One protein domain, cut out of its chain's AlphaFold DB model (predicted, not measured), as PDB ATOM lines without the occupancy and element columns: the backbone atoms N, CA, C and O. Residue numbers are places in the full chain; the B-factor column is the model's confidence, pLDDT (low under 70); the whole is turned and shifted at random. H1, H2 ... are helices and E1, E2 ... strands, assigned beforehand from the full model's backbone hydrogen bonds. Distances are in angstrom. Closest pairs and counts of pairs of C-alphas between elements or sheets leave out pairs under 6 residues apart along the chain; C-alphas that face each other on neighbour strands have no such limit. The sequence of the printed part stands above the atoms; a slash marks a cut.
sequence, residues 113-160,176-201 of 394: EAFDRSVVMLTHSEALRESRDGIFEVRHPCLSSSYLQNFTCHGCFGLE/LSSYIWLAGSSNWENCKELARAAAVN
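AT A GLANCE: This is residues 113 to 160 and 176 to 201 of the 394 residues of the protein "probable apyrase 7" of Coffea arabica (UniProt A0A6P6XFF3). A strongly twisted three-stranded sheet has H1 packed on one face, two layers, while H2 lies off the sheet and packs on residues 114 to 118 of H1. The printed part has 74 residues, with H1, E1, E2, E3, H2 along it; the mixed sheet runs E1, E3, E2, and the class is mixed, helices and strands. It is compact, radius of gyration of the C-alphas 11.8 A, spanning 31 by 28 by 19 A.

HOW THE PARTS SIT: H1, residues 113 to 125, is on the sheet; its closest C-alpha pair with E1, residues 136 to 140, is Thr 123 and Val 138, 6.5 A. E3, residues 177 to 184, is parallel to E1, with N 138 and O 181 at 2.9 A, and antiparallel to E2, residues 148 to 154, with N 151 and O 180 at 2.9 A, both within hydrogen-bond range. H2, residues 188 to 199, touches H1 with residues 194 to 199 alone, closest C-alphas Ser 118 and Ala 198, 6.0 A, opposite ways at a steep tilt of 67 degrees, only just short of about perpendicular. In H1 and H2 every O i to N i+4 pair is within range.

IN THESE COORDINATES: H1 begins at C-alpha 113 (9.792, 15.702, 96.861) and measures 18.5 A; E1 12.9 A, E2 18.3 A, E3 20.8 A; H2, 16.2 A, ends at C-alpha 199 (19.314, 19.940, 98.375).

THE WHOLE: Residues 161 to 175 are cut out, C-alphas 160 and 176 being 10.9 A apart. No link printed whole is long. pLDDT is under 70 at residues 126 to 134, 158 to 160 and 176.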
ATOM      1  N   GLU A 113       8.839  16.606  97.532       93.50
ATOM      2  CA  GLU A 113       9.792  15.702  96.861       93.50
ATOM      3  C   GLU A 113      11.130  15.654  97.583       93.50
ATOM      4  O   GLU A 113      11.780  14.616  97.645       93.50
ATOM      5  N   ALA A 114      11.560  16.788  98.135       95.50
ATOM      6  CA  ALA A 114      12.773  16.846  98.921       95.50
ATOM      7  C   ALA A 114      12.672  15.975 100.174       95.50
ATOM      8  O   ALA A 114      13.640  15.285 100.495       95.50
ATOM      9  N   PHE A 115      11.517  15.994 100.842       95.56
ATOM     10  CA  PHE A 115      11.250  15.155 102.004       95.56
ATOM     11  C   PHE A 115      11.112  13.676 101.616       95.56
ATOM     12  O   PHE A 115      11.736  12.816 102.229       95.56
ATOM     13  N   ASP A 116      10.375  13.357 100.552       93.50
ATOM     14  CA  ASP A 116      10.258  11.979 100.057       93.50
ATOM     15  C   ASP A 116      11.644  11.409  99.705       93.50
ATOM     16  O   ASP A 116      12.009  10.303 100.108       93.50
ATOM     17  N   ARG A 117      12.480  12.214  99.041       92.25
ATOM     18  CA  ARG A 117      13.870  11.871  98.734       92.25
ATOM     19  C   ARG A 117      14.711  11.665  99.991       92.25
ATOM     20  O   ARG A 117      15.520  10.742 100.005       92.25
ATOM     21  N   SER A 118      14.551  12.472 101.043       93.50
ATOM     22  CA  SER A 118      15.318  12.270 102.279       93.50
ATOM     23  C   SER A 118      14.967  10.944 102.956       93.50
ATOM     24  O   SER A 118      15.856  10.285 103.492       93.50
ATOM     25  N   VAL A 119      13.712  10.495 102.857       92.94
ATOM     26  CA  VAL A 119      13.295   9.162 103.311       92.94
ATOM     27  C   VAL A 119      13.977   8.058 102.492       92.94
ATOM     28  O   VAL A 119      14.565   7.152 103.082       92.94
ATOM     29  N   VAL A 120      13.995   8.163 101.158       90.12
ATOM     30  CA  VAL A 120      14.701   7.205 100.276       90.12
ATOM     31  C   VAL A 120      16.205   7.153 100.581       90.12
ATOM     32  O   VAL A 120      16.819   6.085 100.635       90.12
ATOM     33  N   MET A 121      16.825   8.305 100.839       88.94
ATOM     34  CA  MET A 121      18.248   8.380 101.187       88.94
ATOM     35  C   MET A 121      18.561   7.642 102.494       88.94
ATOM     36  O   MET A 121      19.605   6.995 102.584       88.94
ATOM     37  N   LEU A 122      17.663   7.706 103.480       89.69
ATOM     38  CA  LEU A 122      17.800   6.982 104.745       89.69
ATOM     39  C   LEU A 122      17.619   5.472 104.568       89.69
ATOM     40  O   LEU A 122      18.352   4.702 105.185       89.69
ATOM     41  N   THR A 123      16.722   5.022 103.680       85.62
ATOM     42  CA  THR A 123      16.553   3.579 103.423       85.62
ATOM     43  C   THR A 123      17.782   2.911 102.821       85.62
ATOM     44  O   THR A 123      17.973   1.711 102.997       85.62
ATOM     45  N   HIS A 124      18.629   3.669 102.127       77.31
ATOM     46  CA  HIS A 124      19.860   3.145 101.538       77.31
ATOM     47  C   HIS A 124      21.072   3.208 102.473       77.31
ATOM     48  O   HIS A 124      22.055   2.510 102.227       77.31
ATOM     49  N   SER A 125      21.038   4.045 103.513       71.06
ATOM     50  CA  SER A 125      22.179   4.266 104.407       71.06
ATOM     51  C   SER A 125      22.031   3.633 105.786       71.06
ATOM     52  O   SER A 125      23.040   3.337 106.429       71.06
ATOM     53  N   GLU A 126      20.801   3.401 106.242       69.31
ATOM     54  CA  GLU A 126      20.518   2.734 107.505       69.31
ATOM     55  C   GLU A 126      20.236   1.244 107.276       69.31
ATOM     56  O   GLU A 126      19.566   0.852 106.322       69.31
ATOM     57  N   ALA A 127      20.733   0.387 108.175       60.97
ATOM     58  CA  ALA A 127      20.307  -1.006 108.206       60.97
ATOM     59  C   ALA A 127      18.819  -1.039 108.574       60.97
ATOM     60  O   ALA A 127      18.457  -0.789 109.729       60.97
ATOM     61  N   LEU A 128      17.969  -1.305 107.580       67.06
ATOM     62  CA  LEU A 128      16.524  -1.355 107.752       67.06
ATOM     63  C   LEU A 128      16.165  -2.335 108.868       67.06
ATOM     64  O   LEU A 128      16.559  -3.504 108.851       67.06
ATOM     65  N   ARG A 129      15.415  -1.849 109.856       64.56
ATOM     66  CA  ARG A 129      14.881  -2.700 110.917       64.56
ATOM     67  C   ARG A 129      13.561  -3.273 110.437       64.56
ATOM     68  O   ARG A 129      12.563  -2.561 110.366       64.56
ATOM     69  N   GLU A 130      13.576  -4.550 110.088       64.75
ATOM     70  CA  GLU A 130      12.358  -5.287 109.779       64.75
ATOM     71  C   GLU A 130      11.564  -5.510 111.075       64.75
ATOM     72  O   GLU A 130      12.077  -6.048 112.063       64.75
ATOM     73  N   SER A 131      10.319  -5.035 111.105       63.38
ATOM     74  CA  SER A 131       9.393  -5.356 112.192       63.38
ATOM     75  C   SER A 131       8.926  -6.812 112.089       63.38
ATOM     76  O   SER A 131       9.057  -7.456 111.052       63.38
ATOM     77  N   ARG A 132       8.327  -7.343 113.164       57.19
ATOM     78  CA  ARG A 132       7.791  -8.720 113.182       57.19
ATOM     79  C   ARG A 132       6.706  -8.977 112.124       57.19
ATOM     80  O   ARG A 132       6.465 -10.136 111.806       57.19
ATOM     81  N   ASP A 133       6.106  -7.914 111.588       63.69
ATOM     82  CA  ASP A 133       5.055  -7.951 110.568       63.69
ATOM     83  C   ASP A 133       5.597  -7.719 109.139       63.69
ATOM     84  O   ASP A 133       4.817  -7.524 108.209       63.69
ATOM     85  N   GLY A 134       6.925  -7.698 108.947       69.75
ATOM     86  CA  GLY A 134       7.568  -7.492 107.640       69.75
ATOM     87  C   GLY A 134       7.575  -6.038 107.144       69.75
ATOM     88  O   GLY A 134       7.999  -5.768 106.023       69.75
ATOM     89  N   ILE A 135       7.112  -5.080 107.957       77.44
ATOM     90  CA  ILE A 135       7.163  -3.645 107.630       77.44
ATOM     91  C   ILE A 135       8.491  -3.062 108.117       77.44
ATOM     92  O   ILE A 135       8.863  -3.257 109.278       77.44
ATOM     93  N   PHE A 136       9.187  -2.318 107.262       84.88
ATOM     94  CA  PHE A 136      10.458  -1.679 107.605       84.88
ATOM     95  C   PHE A 136      10.262  -0.366 108.377       84.88
ATOM     96  O   PHE A 136       9.419   0.453 108.012       84.88
ATOM     97  N   GLU A 137      11.064  -0.156 109.424       89.00
ATOM     98  CA  GLU A 137      11.164   1.118 110.153       89.00
ATOM     99  C   GLU A 137      12.332   1.960 109.618       89.00
ATOM    100  O   GLU A 137      13.462   1.475 109.526       89.00
ATOM    101  N   VAL A 138      12.063   3.236 109.320       90.69
ATOM    102  CA  VAL A 138      13.045   4.240 108.879       90.69
ATOM    103  C   VAL A 138      13.062   5.394 109.871       90.69
ATOM    104  O   VAL A 138      12.005   5.941 110.202       90.69
ATOM    105  N   ARG A 139      14.250   5.784 110.354       92.56
ATOM    106  CA  ARG A 139      14.394   6.819 111.384       92.56
ATOM    107  C   ARG A 139      14.820   8.155 110.794       92.56
ATOM    108  O   ARG A 139      15.965   8.350 110.415       92.56
ATOM    109  N   HIS A 140      13.917   9.127 110.789       94.12
ATOM    110  CA  HIS A 140      14.175  10.445 110.228       94.12
ATOM    111  C   HIS A 140      14.714  11.431 111.288       94.12
ATOM    112  O   HIS A 140      13.991  11.781 112.233       94.12
ATOM    113  N   PRO A 141      15.945  11.963 111.134       95.12
ATOM    114  CA  PRO A 141      16.586  12.818 112.140       95.12
ATOM    115  C   PRO A 141      15.896  14.167 112.327       95.12
ATOM    116  O   PRO A 141      15.933  14.727 113.419       95.12
ATOM    117  N   CYS A 142      15.217  14.675 111.297       95.44
ATOM    118  CA  CYS A 142      14.498  15.946 111.383       95.44
ATOM    119  C   CYS A 142      13.117  15.869 112.053       95.44
ATOM    120  O   CYS A 142      12.468  16.905 112.188       95.44
ATOM    121  N   LEU A 143      12.635  14.676 112.420       94.56
ATOM    122  CA  LEU A 143      11.312  14.494 113.027       94.56
ATOM    123  C   LEU A 143      11.421  14.311 114.550       94.56
ATOM    124  O   LEU A 143      12.460  13.893 115.072       94.56
ATOM    125  N   SER A 144      10.327  14.604 115.264       92.81
ATOM    126  CA  SER A 144      10.223  14.380 116.716       92.81
ATOM    127  C   SER A 144      10.401  12.900 117.055       92.81
ATOM    128  O   SER A 144       9.854  12.051 116.366       92.81
ATOM    129  N   SER A 145      11.073  12.569 118.153       91.19
ATOM    130  CA  SER A 145      11.199  11.193 118.649       91.19
ATOM    131  C   SER A 145       9.857  10.549 119.016       91.19
ATOM    132  O   SER A 145       9.765   9.329 119.111       91.19
ATOM    133  N   SER A 146       8.812  11.363 119.196       89.69
ATOM    134  CA  SER A 146       7.426  10.910 119.367       89.69
ATOM    135  C   SER A 146       6.679  10.685 118.046       89.69
ATOM    136  O   SER A 146       5.574  10.148 118.051       89.69
ATOM    137  N   TYR A 147       7.264  11.083 116.912       90.94
ATOM    138  CA  TYR A 147       6.679  10.896 115.591       90.94
ATOM    139  C   TYR A 147       6.782   9.430 115.171       90.94
ATOM    140  O   TYR A 147       7.882   8.881 115.083       90.94
ATOM    141  N   LEU A 148       5.635   8.826 114.870       90.69
ATOM    142  CA  LEU A 148       5.529   7.497 114.279       90.69
ATOM    143  C   LEU A 148       4.280   7.446 113.401       90.69
ATOM    144  O   LEU A 148       3.163   7.549 113.912       90.69
ATOM    145  N   GLN A 149       4.456   7.311 112.089       91.06
ATOM    146  CA  GLN A 149       3.342   7.206 111.143       91.06
ATOM    147  C   GLN A 149       3.658   6.232 110.008       91.06
ATOM    148  O   GLN A 149       4.817   6.029 109.646       91.06
ATOM    149  N   ASN A 150       2.599   5.657 109.431       91.31
ATOM    150  CA  ASN A 150       2.696   4.946 108.162       91.31
ATOM    151  C   ASN A 150       3.036   5.938 107.053       91.31
ATOM    152  O   ASN A 150       2.391   6.980 106.927       91.31
ATOM    153  N   PHE A 151       4.013   5.586 106.228       90.94
ATOM    154  CA  PHE A 151       4.469   6.409 105.123       90.94
ATOM    155  C   PHE A 151       4.498   5.585 103.837       90.94
ATOM    156  O   PHE A 151       4.960   4.442 103.825       90.94
ATOM    157  N   THR A 152       3.975   6.161 102.755       91.31
ATOM    158  CA  THR A 152       4.048   5.550 101.424       91.31
ATOM    159  C   THR A 152       5.312   6.053 100.759       91.31
ATOM    160  O   THR A 152       5.379   7.211 100.360       91.31
ATOM    161  N   CYS A 153       6.323   5.195 100.668       88.12
ATOM    162  CA  CYS A 153       7.571   5.548 100.023       88.12
ATOM    163  C   CYS A 153       7.580   5.100  98.564       88.12
ATOM    164  O   CYS A 153       7.444   3.913  98.257       88.12
ATOM    165  N   HIS A 154       7.795   6.060  97.674       86.38
ATOM    166  CA  HIS A 154       8.079   5.825  96.268       86.38
ATOM    167  C   HIS A 154       9.601   5.705  96.112       86.38
ATOM    168  O   HIS A 154      10.330   6.616  96.492       86.38
ATOM    169  N   GLY A 155      10.096   4.551  95.658       80.06
ATOM    170  CA  GLY A 155      11.529   4.357  95.389       80.06
ATOM    171  C   GLY A 155      12.397   3.853  96.553       80.06
ATOM    172  O   GLY A 155      13.568   3.571  96.322       80.06
ATOM    173  N   CYS A 156      11.859   3.640  97.763       77.94
ATOM    174  CA  CYS A 156      12.632   3.026  98.864       77.94
ATOM    175  C   CYS A 156      13.090   1.586  98.555       77.94
ATOM    176  O   CYS A 156      14.104   1.126  99.075       77.94
ATOM    177  N   PHE A 157      12.346   0.869  97.704       73.69
ATOM    178  CA  PHE A 157      12.610  -0.524  97.335       73.69
ATOM    179  C   PHE A 157      12.467  -0.683  95.811       73.69
ATOM    180  O   PHE A 157      11.428  -1.098  95.304       73.69
ATOM    181  N   GLY A 158      13.487  -0.263  95.057       55.72
ATOM    182  CA  GLY A 158      13.501  -0.315  93.589       55.72
ATOM    183  C   GLY A 158      14.308  -1.492  93.030       55.72
ATOM    184  O   GLY A 158      15.520  -1.530  93.214       55.72
ATOM    185  N   LEU A 159      13.617  -2.393  92.312       42.72
ATOM    186  CA  LEU A 159      14.093  -3.561  91.545       42.72
ATOM    187  C   LEU A 159      15.067  -4.500  92.280       42.72
ATOM    188  O   LEU A 159      16.278  -4.277  92.318       42.72
ATOM    189  N   GLU A 160      14.563  -5.671  92.691       34.09
ATOM    190  CA  GLU A 160      15.391  -6.874  92.600       34.09
ATOM    191  C   GLU A 160      15.972  -6.906  91.181       34.09
ATOM    192  O   GLU A 160      15.248  -7.078  90.198       34.09
ATOM    193  N   LEU A 176       7.768   0.982  92.455       62.69
ATOM    194  CA  LEU A 176       7.069   0.165  93.430       62.69
ATOM    195  C   LEU A 176       6.868   1.001  94.703       62.69
ATOM    196  O   LEU A 176       7.802   1.230  95.472       62.69
ATOM    197  N   SER A 177       5.648   1.491  94.918       72.19
ATOM    198  CA  SER A 177       5.266   2.116  96.185       72.19
ATOM    199  C   SER A 177       5.298   1.078  97.299       72.19
ATOM    200  O   SER A 177       4.671   0.026  97.189       72.19
ATOM    201  N   SER A 178       6.009   1.382  98.379       81.75
ATOM    202  CA  SER A 178       6.123   0.503  99.542       81.75
ATOM    203  C   SER A 178       5.666   1.215 100.806       81.75
ATOM    204  O   SER A 178       5.925   2.406 100.987       81.75
ATOM    205  N   TYR A 179       5.003   0.480 101.693       87.19
ATOM    206  CA  TYR A 179       4.589   0.992 102.995       87.19
ATOM    207  C   TYR A 179       5.700   0.771 104.020       87.19
ATOM    208  O   TYR A 179       6.182  -0.349 104.183       87.19
ATOM    209  N   ILE A 180       6.093   1.840 104.713       89.38
ATOM    210  CA  ILE A 180       7.097   1.814 105.784       89.38
ATOM    211  C   ILE A 180       6.574   2.520 107.036       89.38
ATOM    212  O   ILE A 180       5.675   3.362 106.965       89.38
ATOM    213  N   TRP A 181       7.189   2.224 108.178       91.06
ATOM    214  CA  TRP A 181       7.038   3.010 109.397       91.06
ATOM    215  C   TRP A 181       8.080   4.121 109.422       91.06
ATOM    216  O   TRP A 181       9.276   3.857 109.535       91.06
ATOM    217  N   LEU A 182       7.630   5.372 109.342       92.31
ATOM    218  CA  LEU A 182       8.500   6.530 109.486       92.31
ATOM    219  C   LEU A 182       8.498   6.975 110.949       92.31
ATOM    220  O   LEU A 182       7.498   7.493 111.453       92.31
ATOM    221  N   ALA A 183       9.621   6.756 111.626       92.25
ATOM    222  CA  ALA A 183       9.842   7.134 113.016       92.25
ATOM    223  C   ALA A 183      10.783   8.340 113.092       92.25
ATOM    224  O   ALA A 183      11.696   8.468 112.280       92.25
ATOM    225  N   GLY A 184      10.614   9.234 114.063       93.00
ATOM    226  CA  GLY A 184      11.574  10.318 114.275       93.00
ATOM    227  C   GLY A 184      12.706   9.952 115.233       93.00
ATOM    228  O   GLY A 184      12.538   9.150 116.152       93.00
ATOM    229  N   SER A 185      13.880  10.548 115.023       92.81
ATOM    230  CA  SER A 185      15.052  10.365 115.896       92.81
ATOM    231  C   SER A 185      15.611  11.662 116.492       92.81
ATOM    232  O   SER A 185      16.461  11.582 117.375       92.81
ATOM    233  N   SER A 186      15.099  12.834 116.089       93.81
ATOM    234  CA  SER A 186      15.406  14.152 116.681       93.81
ATOM    235  C   SER A 186      16.899  14.448 116.844       93.81
ATOM    236  O   SER A 186      17.395  14.655 117.951       93.81
ATOM    237  N   ASN A 187      17.628  14.489 115.731       94.38
ATOM    238  CA  ASN A 187      19.048  14.824 115.710       94.38
ATOM    239  C   ASN A 187      19.296  15.988 114.745       94.38
ATOM    240  O   ASN A 187      19.177  15.837 113.530       94.38
ATOM    241  N   TRP A 188      19.639  17.157 115.297       93.88
ATOM    242  CA  TRP A 188      19.844  18.381 114.520       93.88
ATOM    243  C   TRP A 188      21.018  18.281 113.545       93.88
ATOM    244  O   TRP A 188      20.875  18.687 112.396       93.88
ATOM    245  N   GLU A 189      22.142  17.693 113.954       93.62
ATOM    246  CA  GLU A 189      23.317  17.585 113.085       93.62
ATOM    247  C   GLU A 189      23.034  16.682 111.883       93.62
ATOM    248  O   GLU A 189      23.153  17.113 110.738       93.62
ATOM    249  N   ASN A 190      22.510  15.481 112.139       93.38
ATOM    250  CA  ASN A 190      22.131  14.550 111.077       93.38
ATOM    251  C   ASN A 190      21.017  15.129 110.187       93.38
ATOM    252  O   ASN A 190      20.961  14.840 108.995       93.38
ATOM    253  N   CYS A 191      20.120  15.947 110.750       95.38
ATOM    254  CA  CYS A 191      19.090  16.633 109.978       95.38
ATOM    255  C   CYS A 191      19.692  17.640 108.991       95.38
ATOM    256  O   CYS A 191      19.279  17.672 107.831       95.38
ATOM    257  N   LYS A 192      20.683  18.433 109.426       94.25
ATOM    258  CA  LYS A 192      21.406  19.354 108.539       94.25
ATOM    259  C   LYS A 192      22.110  18.593 107.419       94.25
ATOM    260  O   LYS A 192      21.946  18.958 106.261       94.25
ATOM    261  N   GLU A 193      22.853  17.534 107.741       92.19
ATOM    262  CA  GLU A 193      23.567  16.725 106.740       92.19
ATOM    263  C   GLU A 193      22.616  16.124 105.698       92.19
ATOM    264  O   GLU A 193      22.849  16.248 104.494       92.19
ATOM    265  N   LEU A 194      21.503  15.543 106.157       93.81
ATOM    266  CA  LEU A 194      20.485  14.962 105.288       93.81
ATOM    267  C   LEU A 194      19.839  16.019 104.382       93.81
ATOM    268  O   LEU A 194      19.654  15.782 103.189       93.81
ATOM    269  N   ALA A 195      19.523  17.197 104.926       95.19
ATOM    270  CA  ALA A 195      18.952  18.301 104.161       95.19
ATOM    271  C   ALA A 195      19.928  18.851 103.108       95.19
ATOM    272  O   ALA A 195      19.512  19.096 101.975       95.19
ATOM    273  N   ARG A 196      21.223  18.972 103.442       92.88
ATOM    274  CA  ARG A 196      22.290  19.337 102.492       92.88
ATOM    275  C   ARG A 196      22.368  18.343 101.343       92.88
ATOM    276  O   ARG A 196      22.337  18.734 100.177       92.88
ATOM    277  N   ALA A 197      22.417  17.053 101.671       90.19
ATOM    278  CA  ALA A 197      22.502  15.987 100.685       90.19
ATOM    279  C   ALA A 197      21.258  15.941  99.776       90.19
ATOM    280  O   ALA A 197      21.391  15.789  98.558       90.19
ATOM    281  N   ALA A 198      20.062  16.152 100.340       92.69
ATOM    282  CA  ALA A 198      18.829  16.282  99.573       92.69
ATOM    283  C   ALA A 198      18.856  17.522  98.660       92.69
ATOM    284  O   ALA A 198      18.545  17.411  97.479       92.69
ATOM    285  N   ALA A 199      19.280  18.692  99.150       92.75
ATOM    286  CA  ALA A 199      19.314  19.940  98.375       92.75
ATOM    287  C   ALA A 199      20.159  19.856  97.101       92.75
ATOM    288  O   ALA A 199      19.784  20.447  96.091       92.75
ATOM    289  N   VAL A 200      21.252  19.092  97.110       88.12
ATOM    290  CA  VAL A 200      22.118  18.909  95.931       88.12
ATOM    291  C   VAL A 200      21.806  17.646  95.128       88.12
ATOM    292  O   VAL A 200      22.521  17.324  94.184       88.12
ATOM    293  N   ASN A 201      20.730  16.934  95.480       84.50
ATOM    294  CA  ASN A 201      20.343  15.663  94.873       84.50
ATOM    295  C   ASN A 201      21.473  14.614  94.882       84.50
ATOM    296  O   ASN A 201      21.719  13.924  93.887       84.50
TER     297      ASN A 201